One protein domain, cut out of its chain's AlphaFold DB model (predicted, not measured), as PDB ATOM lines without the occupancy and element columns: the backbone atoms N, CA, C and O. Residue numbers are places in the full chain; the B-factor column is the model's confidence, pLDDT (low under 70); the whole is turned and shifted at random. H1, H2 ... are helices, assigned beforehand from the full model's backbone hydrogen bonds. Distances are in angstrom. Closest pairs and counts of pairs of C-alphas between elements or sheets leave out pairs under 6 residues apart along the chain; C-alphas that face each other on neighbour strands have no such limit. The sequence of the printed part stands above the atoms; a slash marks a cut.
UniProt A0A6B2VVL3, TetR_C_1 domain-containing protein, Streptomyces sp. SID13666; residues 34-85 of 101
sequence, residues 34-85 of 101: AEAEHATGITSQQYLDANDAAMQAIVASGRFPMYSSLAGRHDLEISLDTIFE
ATOM      1  N   ALA A  34      18.287 119.921  84.342       87.50
ATOM      2  CA  ALA A  34      17.815 121.236  84.768       87.50
ATOM      3  C   ALA A  34      16.537 121.165  85.624       87.50
ATOM      4  O   ALA A  34      16.397 121.910  86.597       87.50
ATOM      5  N   GLU A  35      15.605 120.267  85.297       90.31
ATOM      6  CA  GLU A  35      14.394 120.052  86.092       90.31
ATOM      7  C   GLU A  35      14.719 119.467  87.474       90.31
ATOM      8  O   GLU A  35      14.184 119.938  88.482       90.31
ATOM      9  N   ALA A  36      15.632 118.494  87.548       89.88
ATOM     10  CA  ALA A  36      16.087 117.923  88.813       89.88
ATOM     11  C   ALA A  36      16.800 118.964  89.688       89.88
ATOM     12  O   ALA A  36      16.513 119.059  90.886       89.88
ATOM     13  N   GLU A  37      17.674 119.782  89.099       92.31
ATOM     14  CA  GLU A  37      18.348 120.873  89.804       92.31
ATOM     15  C   GLU A  37      17.340 121.909  90.313       92.31
ATOM     16  O   GLU A  37      17.398 122.310  91.474       92.31
ATOM     17  N   HIS A  38      16.357 122.299  89.498       92.56
ATOM     18  CA  HIS A  38      15.313 123.240  89.907       92.56
ATOM     19  C   HIS A  38      14.418 122.679  91.026       92.56
ATOM     20  O   HIS A  38      14.033 123.407  91.941       92.56
ATOM     21  N   ALA A  39      14.083 121.387  90.972       95.38
ATOM     22  CA  ALA A  39      13.224 120.735  91.959       95.38
ATOM     23  C   ALA A  39      13.928 120.476  93.301       95.38
ATOM     24  O   ALA A  39      13.289 120.536  94.351       95.38
ATOM     25  N   THR A  40      15.225 120.161  93.275       93.50
ATOM     26  CA  THR A  40      15.987 119.755  94.471       93.50
ATOM     27  C   THR A  40      16.893 120.852  95.025       93.50
ATOM     28  O   THR A  40      17.250 120.809  96.201       93.50
ATOM     29  N   GLY A  41      17.268 121.832  94.200       94.88
ATOM     30  CA  GLY A  41      18.294 122.828  94.501       94.88
ATOM     31  C   GLY A  41      19.724 122.276  94.501       94.88
ATOM     32  O   GLY A  41      20.631 122.980  94.938       94.88
ATOM     33  N   ILE A  42      19.925 121.028  94.064       94.38
ATOM     34  CA  ILE A  42      21.211 120.323  94.080       94.38
ATOM     35  C   ILE A  42      21.687 120.166  92.642       94.38
ATOM     36  O   ILE A  42      20.965 119.600  91.825       94.38
ATOM     37  N   THR A  43      22.903 120.626  92.347       89.56
ATOM     38  CA  THR A  43      23.509 120.423  91.024       89.56
ATOM     39  C   THR A  43      23.990 118.989  90.829       89.56
ATOM     40  O   THR A  43      24.262 118.286  91.805       89.56
ATOM     41  N   SER A  44      24.197 118.552  89.585       83.94
ATOM     42  CA  SER A  44      24.768 117.218  89.322       83.94
ATOM     43  C   SER A  44      26.105 116.982  90.023       83.94
ATOM     44  O   SER A  44      26.322 115.915  90.596       83.94
ATOM     45  N   GLN A  45      26.984 117.990  90.059       83.44
ATOM     46  CA  GLN A  45      28.258 117.875  90.771       83.44
ATOM     47  C   GLN A  45      28.045 117.722  92.282       83.44
ATOM     48  O   GLN A  45      28.629 116.839  92.899       83.44
ATOM     49  N   GLN A  46      27.157 118.526  92.873       88.69
ATOM     50  CA  GLN A  46      26.838 118.423  94.299       88.69
ATOM     51  C   GLN A  46      26.194 117.080  94.647       88.69
ATOM     52  O   GLN A  46      26.447 116.533  95.719       88.69
ATOM     53  N   TYR A  47      25.377 116.532  93.747       87.44
ATOM     54  CA  TYR A  47      24.814 115.199  93.903       87.44
ATOM     55  C   TYR A  47      25.916 114.136  93.910       87.44
ATOM     56  O   TYR A  47      25.916 113.274  94.790       87.44
ATOM     57  N   LEU A  48      26.872 114.198  92.980       85.25
ATOM     58  CA  LEU A  48      28.009 113.276  92.947       85.25
ATOM     59  C   LEU A  48      28.862 113.390  94.216       85.25
ATOM     60  O   LEU A  48      29.134 112.369  94.845       85.25
ATOM     61  N   ASP A  49      29.188 114.610  94.642       86.75
ATOM     62  CA  ASP A  49      29.969 114.868  95.856       86.75
ATOM     63  C   ASP A  49      29.257 114.319  97.107       86.75
ATOM     64  O   ASP A  49      29.867 113.659  97.950       86.75
ATOM     65  N   ALA A  50      27.938 114.520  97.209       89.06
ATOM     66  CA  ALA A  50      27.126 113.997  98.309       89.06
ATOM     67  C   ALA A  50      27.052 112.458  98.326       89.06
ATOM     68  O   ALA A  50      26.816 111.862  99.378       89.06
ATOM     69  N   ASN A  51      27.261 111.810  97.177       87.88
ATOM     70  CA  ASN A  51      27.219 110.358  97.014       87.88
ATOM     71  C   ASN A  51      28.612 109.712  96.905       87.88
ATOM     72  O   ASN A  51      28.700 108.503  96.668       87.88
ATOM     73  N   ASP A  52      29.694 110.464  97.128       86.38
ATOM     74  CA  ASP A  52      31.066 109.973  96.964       86.38
ATOM     75  C   ASP A  52      31.343 108.728  97.825       86.38
ATOM     76  O   ASP A  52      31.853 107.721  97.340       86.38
ATOM     77  N   ALA A  53      30.878 108.707  99.079       87.44
ATOM     78  CA  ALA A  53      31.021 107.539  99.954       87.44
ATOM     79  C   ALA A  53      30.339 106.272  99.395       87.44
ATOM     80  O   ALA A  53      30.858 105.161  99.541       87.44
ATOM     81  N   ALA A  54      29.187 106.418  98.729       87.75
ATOM     82  CA  ALA A  54      28.497 105.301  98.090       87.75
ATOM     83  C   ALA A  54      29.260 104.811  96.849       87.75
ATOM     84  O   ALA A  54      29.393 103.602  96.643       87.75
ATOM     85  N   MET A  55      29.821 105.735  96.061       85.38
ATOM     86  CA  MET A  55      30.700 105.397  94.940       85.38
ATOM     87  C   MET A  55      31.970 104.682  95.409       85.38
ATOM     88  O   MET A  55      32.322 103.635  94.865       85.38
ATOM     89  N   GLN A  56      32.609 105.158  96.478       86.25
ATOM     90  CA  GLN A  56      33.767 104.499  97.080       86.25
ATOM     91  C   GLN A  56      33.433 103.078  97.554       86.25
ATOM     92  O   GLN A  56      34.223 102.160  97.330       86.25
ATOM     93  N   ALA A  57      32.252 102.853  98.140       88.81
ATOM     94  CA  ALA A  57      31.812 101.513  98.532       88.81
ATOM     95  C   ALA A  57      31.646 100.571  97.322       88.81
ATOM     96  O   ALA A  57      32.030  99.400  97.390       88.81
ATOM     97  N   ILE A  58      31.127 101.075  96.196       87.81
ATOM     98  CA  ILE A  58      31.032 100.322  94.935       87.81
ATOM     99  C   ILE A  58      32.426  99.954  94.419       87.81
ATOM    100  O   ILE A  58      32.672  98.783  94.114       87.81
ATOM    101  N   VAL A  59      33.346 100.920  94.373       87.56
ATOM    102  CA  VAL A  59      34.737 100.730  93.931       87.56
ATOM    103  C   VAL A  59      35.455  99.703  94.816       87.56
ATOM    104  O   VAL A  59      36.037  98.744  94.297       87.56
ATOM    105  N   ALA A  60      35.353  99.858  96.141       87.31
ATOM    106  CA  ALA A  60      35.991  99.005  97.143       87.31
ATOM    107  C   ALA A  60      35.413  97.585  97.193       87.31
ATOM    108  O   ALA A  60      36.101  96.656  97.613       87.31
ATOM    109  N   SER A  61      34.171  97.385  96.734       89.31
ATOM    110  CA  SER A  61      33.554  96.055  96.694       89.31
ATOM    111  C   SER A  61      34.294  95.065  95.786       89.31
ATOM    112  O   SER A  61      34.106  93.859  95.930       89.31
ATOM    113  N   GLY A  62      35.068  95.551  94.806       87.44
ATOM    114  CA  GLY A  62      35.737  94.716  93.801       87.44
ATOM    115  C   GLY A  62      34.787  93.999  92.832       87.44
ATOM    116  O   GLY A  62      35.238  93.299  91.928       87.44
ATOM    117  N   ARG A  63      33.465  94.161  92.991       92.94
ATOM    118  CA  ARG A  63      32.437  93.463  92.197       92.94
ATOM    119  C   ARG A  63      32.256  94.048  90.804       92.94
ATOM    120  O   ARG A  63      31.652  93.399  89.952       92.94
ATOM    121  N   PHE A  64      32.768  95.253  90.574       89.12
ATOM    122  CA  PHE A  64      32.649  95.957  89.307       89.12
ATOM    123  C   PHE A  64      34.039  96.364  88.807       89.12
ATOM    124  O   PHE A  64      34.481  97.480  89.077       89.12
ATOM    125  N   PRO A  65      34.735  95.477  88.070       89.38
ATOM    126  CA  PRO A  65      36.141  95.666  87.706       89.38
ATOM    127  C   PRO A  65      36.440  96.989  86.997       89.38
ATOM    128  O   PRO A  65      37.489  97.580  87.231       89.38
ATOM    129  N   MET A  66      35.504  97.480  86.174       88.12
ATOM    130  CA  MET A  66      35.621  98.789  85.529       88.12
ATOM    131  C   MET A  66      35.725  99.908  86.575       88.12
ATOM    132  O   MET A  66      36.733 100.602  86.598       88.12
ATOM    133  N   TYR A  67      34.771 100.018  87.504       84.56
ATOM    134  CA  TYR A  67      34.816 101.024  88.572       84.56
ATOM    135  C   TYR A  67      35.998 100.816  89.524       84.56
ATOM    136  O   TYR A  67      36.662 101.777  89.894       84.56
ATOM    137  N   SER A  68      36.327  99.568  89.867       88.38
ATOM    138  CA  SER A  68      37.502  99.267  90.694       88.38
ATOM    139  C   SER A  68      38.814  99.707  90.030       88.38
ATOM    140  O   SER A  68      39.723 100.146  90.725       88.38
ATOM    141  N   SER A  69      38.908  99.669  88.694       85.12
ATOM    142  CA  SER A  69      40.069 100.189  87.952       85.12
ATOM    143  C   SER A  69      40.204 101.716  87.985       85.12
ATOM    144  O   SER A  69      41.272 102.239  87.675       85.12
ATOM    145  N   LEU A  70      39.143 102.431  88.374       81.50
ATOM    146  CA  LEU A  70      39.150 103.886  88.526       81.50
ATOM    147  C   LEU A  70      39.576 104.322  89.937       81.50
ATOM    148  O   LEU A  70      39.708 105.515  90.192       81.50
ATOM    149  N   ALA A  71      39.815 103.380  90.859       81.31
ATOM    150  CA  ALA A  71      40.244 103.691  92.219       81.31
ATOM    151  C   ALA A  71      41.524 104.548  92.221       81.31
ATOM    152  O   ALA A  71      42.537 104.171  91.633       81.31
ATOM    153  N   GLY A  72      41.483 105.701  92.898       76.81
ATOM    154  CA  GLY A  72      42.616 106.632  92.989       76.81
ATOM    155  C   GLY A  72      42.835 107.510  91.750       76.81
ATOM    156  O   GLY A  72      43.802 108.272  91.713       76.81
ATOM    157  N   ARG A  73      41.954 107.438  90.741       76.12
ATOM    158  CA  ARG A  73      41.945 108.376  89.613       76.12
ATOM    159  C   ARG A  73      41.117 109.605  89.962       76.12
ATOM    160  O   ARG A  73      39.895 109.560  89.950       76.12
ATOM    161  N   HIS A  74      41.804 110.700  90.260       70.25
ATOM    162  CA  HIS A  74      41.183 112.000  90.542       70.25
ATOM    163  C   HIS A  74      41.092 112.899  89.300       70.25
ATOM    164  O   HIS A  74      40.583 114.010  89.377       70.25
ATOM    165  N   ASP A  75      41.612 112.432  88.164       76.62
ATOM    166  CA  ASP A  75      41.660 113.149  86.889       76.62
ATOM    167  C   ASP A  75      40.434 112.893  86.001       76.62
ATOM    168  O   ASP A  75      40.354 113.414  84.890       76.62
ATOM    169  N   LEU A  76      39.511 112.040  86.449       72.75
ATOM    170  CA  LEU A  76      38.453 111.502  85.607       72.75
ATOM    171  C   LEU A  76      37.149 112.272  85.823       72.75
ATOM    172  O   LEU A  76      36.419 112.031  86.779       72.75
ATOM    173  N   GLU A  77      36.867 113.192  84.908       78.62
ATOM    174  CA  GLU A  77      35.633 113.976  84.892       78.62
ATOM    175  C   GLU A  77      34.577 113.300  84.003       78.62
ATOM    176  O   GLU A  77      34.766 113.126  82.792       78.62
ATOM    177  N   ILE A  78      33.451 112.906  84.601       81.75
ATOM    178  CA  ILE A  78      32.291 112.373  83.879       81.75
ATOM    179  C   ILE A  78      31.160 113.388  83.989       81.75
ATOM    180  O   ILE A  78      30.549 113.528  85.045       81.75
ATOM    181  N   SER A  79      30.872 114.062  82.883       84.38
ATOM    182  CA  SER A  79      29.774 115.013  82.732       84.38
ATOM    183  C   SER A  79      29.052 114.761  81.407       84.38
ATOM    184  O   SER A  79      29.536 114.007  80.552       84.38
ATOM    185  N   LEU A  80      27.884 115.379  81.205       85.25
ATOM    186  CA  LEU A  80      27.206 115.310  79.906       85.25
ATOM    187  C   LEU A  80      28.085 115.860  78.775       85.25
ATOM    188  O   LEU A  80      28.071 115.294  77.682       85.25
ATOM    189  N   ASP A  81      28.897 116.880  79.053       88.06
ATOM    190  CA  ASP A  81      29.848 117.440  78.093       88.06
ATOM    191  C   ASP A  81      30.933 116.426  77.720       88.06
ATOM    192  O   ASP A  81      31.138 116.152  76.533       88.06
ATOM    193  N   THR A  82      31.585 115.784  78.701       90.94
ATOM    194  CA  THR A  82      32.646 114.807  78.393       90.94
ATOM    195  C   THR A  82      32.098 113.579  77.663       90.94
ATOM    196  O   THR A  82      32.755 113.045  76.760       90.94
ATOM    197  N   ILE A  83      30.862 113.165  77.965       90.75
ATOM    198  CA  ILE A  83      30.165 112.083  77.255       90.75
ATOM    199  C   ILE A  83      29.800 112.499  75.822       90.75
ATOM    200  O   ILE A  83      30.009 111.713  74.887       90.75
ATOM    201  N   PHE A  84      29.275 113.714  75.633       92.81
ATOM    202  CA  PHE A  84      28.934 114.258  74.319       92.81
ATOM    203  C   PHE A  84      30.165 114.346  73.415       92.81
ATOM    204  O   PHE A  84      30.155 113.856  72.286       92.81
ATOM    205  N   GLU A  85      31.255 114.925  73.911       94.88
ATOM    206  CA  GLU A  85      32.479 115.082  73.131       94.88
ATOM    207  C   GLU A  85      33.101 113.736  72.758       94.88
ATOM    208  O   GLU A  85      33.525 113.534  71.612       94.88
TER     209      GLU A  85
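AT A GLANCE: This is residues 34 to 85 of the 101 residues of the protein "TetR_C_1 domain-containing protein" of Streptomyces sp. SID13666 (UniProt A0A6B2VVL3). Picture an open, loose hook of five short helices: H1, H2 and H3 are strung one after another along the longest axis, and at the far end of H3 the chain turns so that H4 makes a corner with it. From H4 the link of residues 70 to 79 runs back to H5, which is off to one side and touches no helix. The printed part has 52 residues with five named helices, H1 to H5 in that order along the chain, and no named strand; its class is all helix. It is loose, with a radius of gyration of the C-alphas of 13.0 A, and its C-alphas span 35 by 26 by 17 A.

HOW THE PARTS SIT: Begin at H1, residues 34 to 40, and go on to H2, residues 44 to 50: these two are close but not clearly touching, and their closest C-alphas, those of Glu 37 and Ser 44, are 7.4 A apart. They run the same way at a steep tilt of 36 degrees, only just past shallow. Next comes H3, residues 52 to 60, which meets H2 only through their link, the single residue Asn 51. Look then at H4, residues 65 to 69: H3 and H4 touch only at the corner, by their link, with the C-alphas of Val 59 and Ser 68 closest at 4.5 A. Last is H5, residues 80 to 85, which is apart from H1, H2, H3 and H4. In H1, H2, H3, H4 and H5 every O i to N i+4 pair is within hydrogen-bond range.

IN THESE COORDINATES: Find C-alpha 34 at (17.815, 121.236, 84.768); from there H1 runs 10.0 A to C-alpha 40. H2 goes from Ser 44 to Ala 50, 9.8 A. At C-alpha 52, (31.066, 109.973, 96.964), you meet the start of H3, the longest helix with 9 residues, and it covers 12.0 A to Ala 60. H4 is short, from Pro 65 to Ser 69. H5 starts at Leu 80 and ends 8.6 A on, at C-alpha 85, (32.479, 115.082, 73.131).

THE WHOLE: Look for the two C-alphas farthest apart at His 38 and Gly 62, 35.3 A from each other; those of the first and last printed residues, Ala 34 and Glu 85, are 19.7 A apart. Residues 61 to 66 stand free. The printed part has no cut. The links from H1 to H2, H2 to H3 and H3 to H4 are tight, and the link from H4 to H5, 10 residues, is short. In the B-factor column the mean pLDDT of the printed part of this model is 86.8, and no printed residue is under 70.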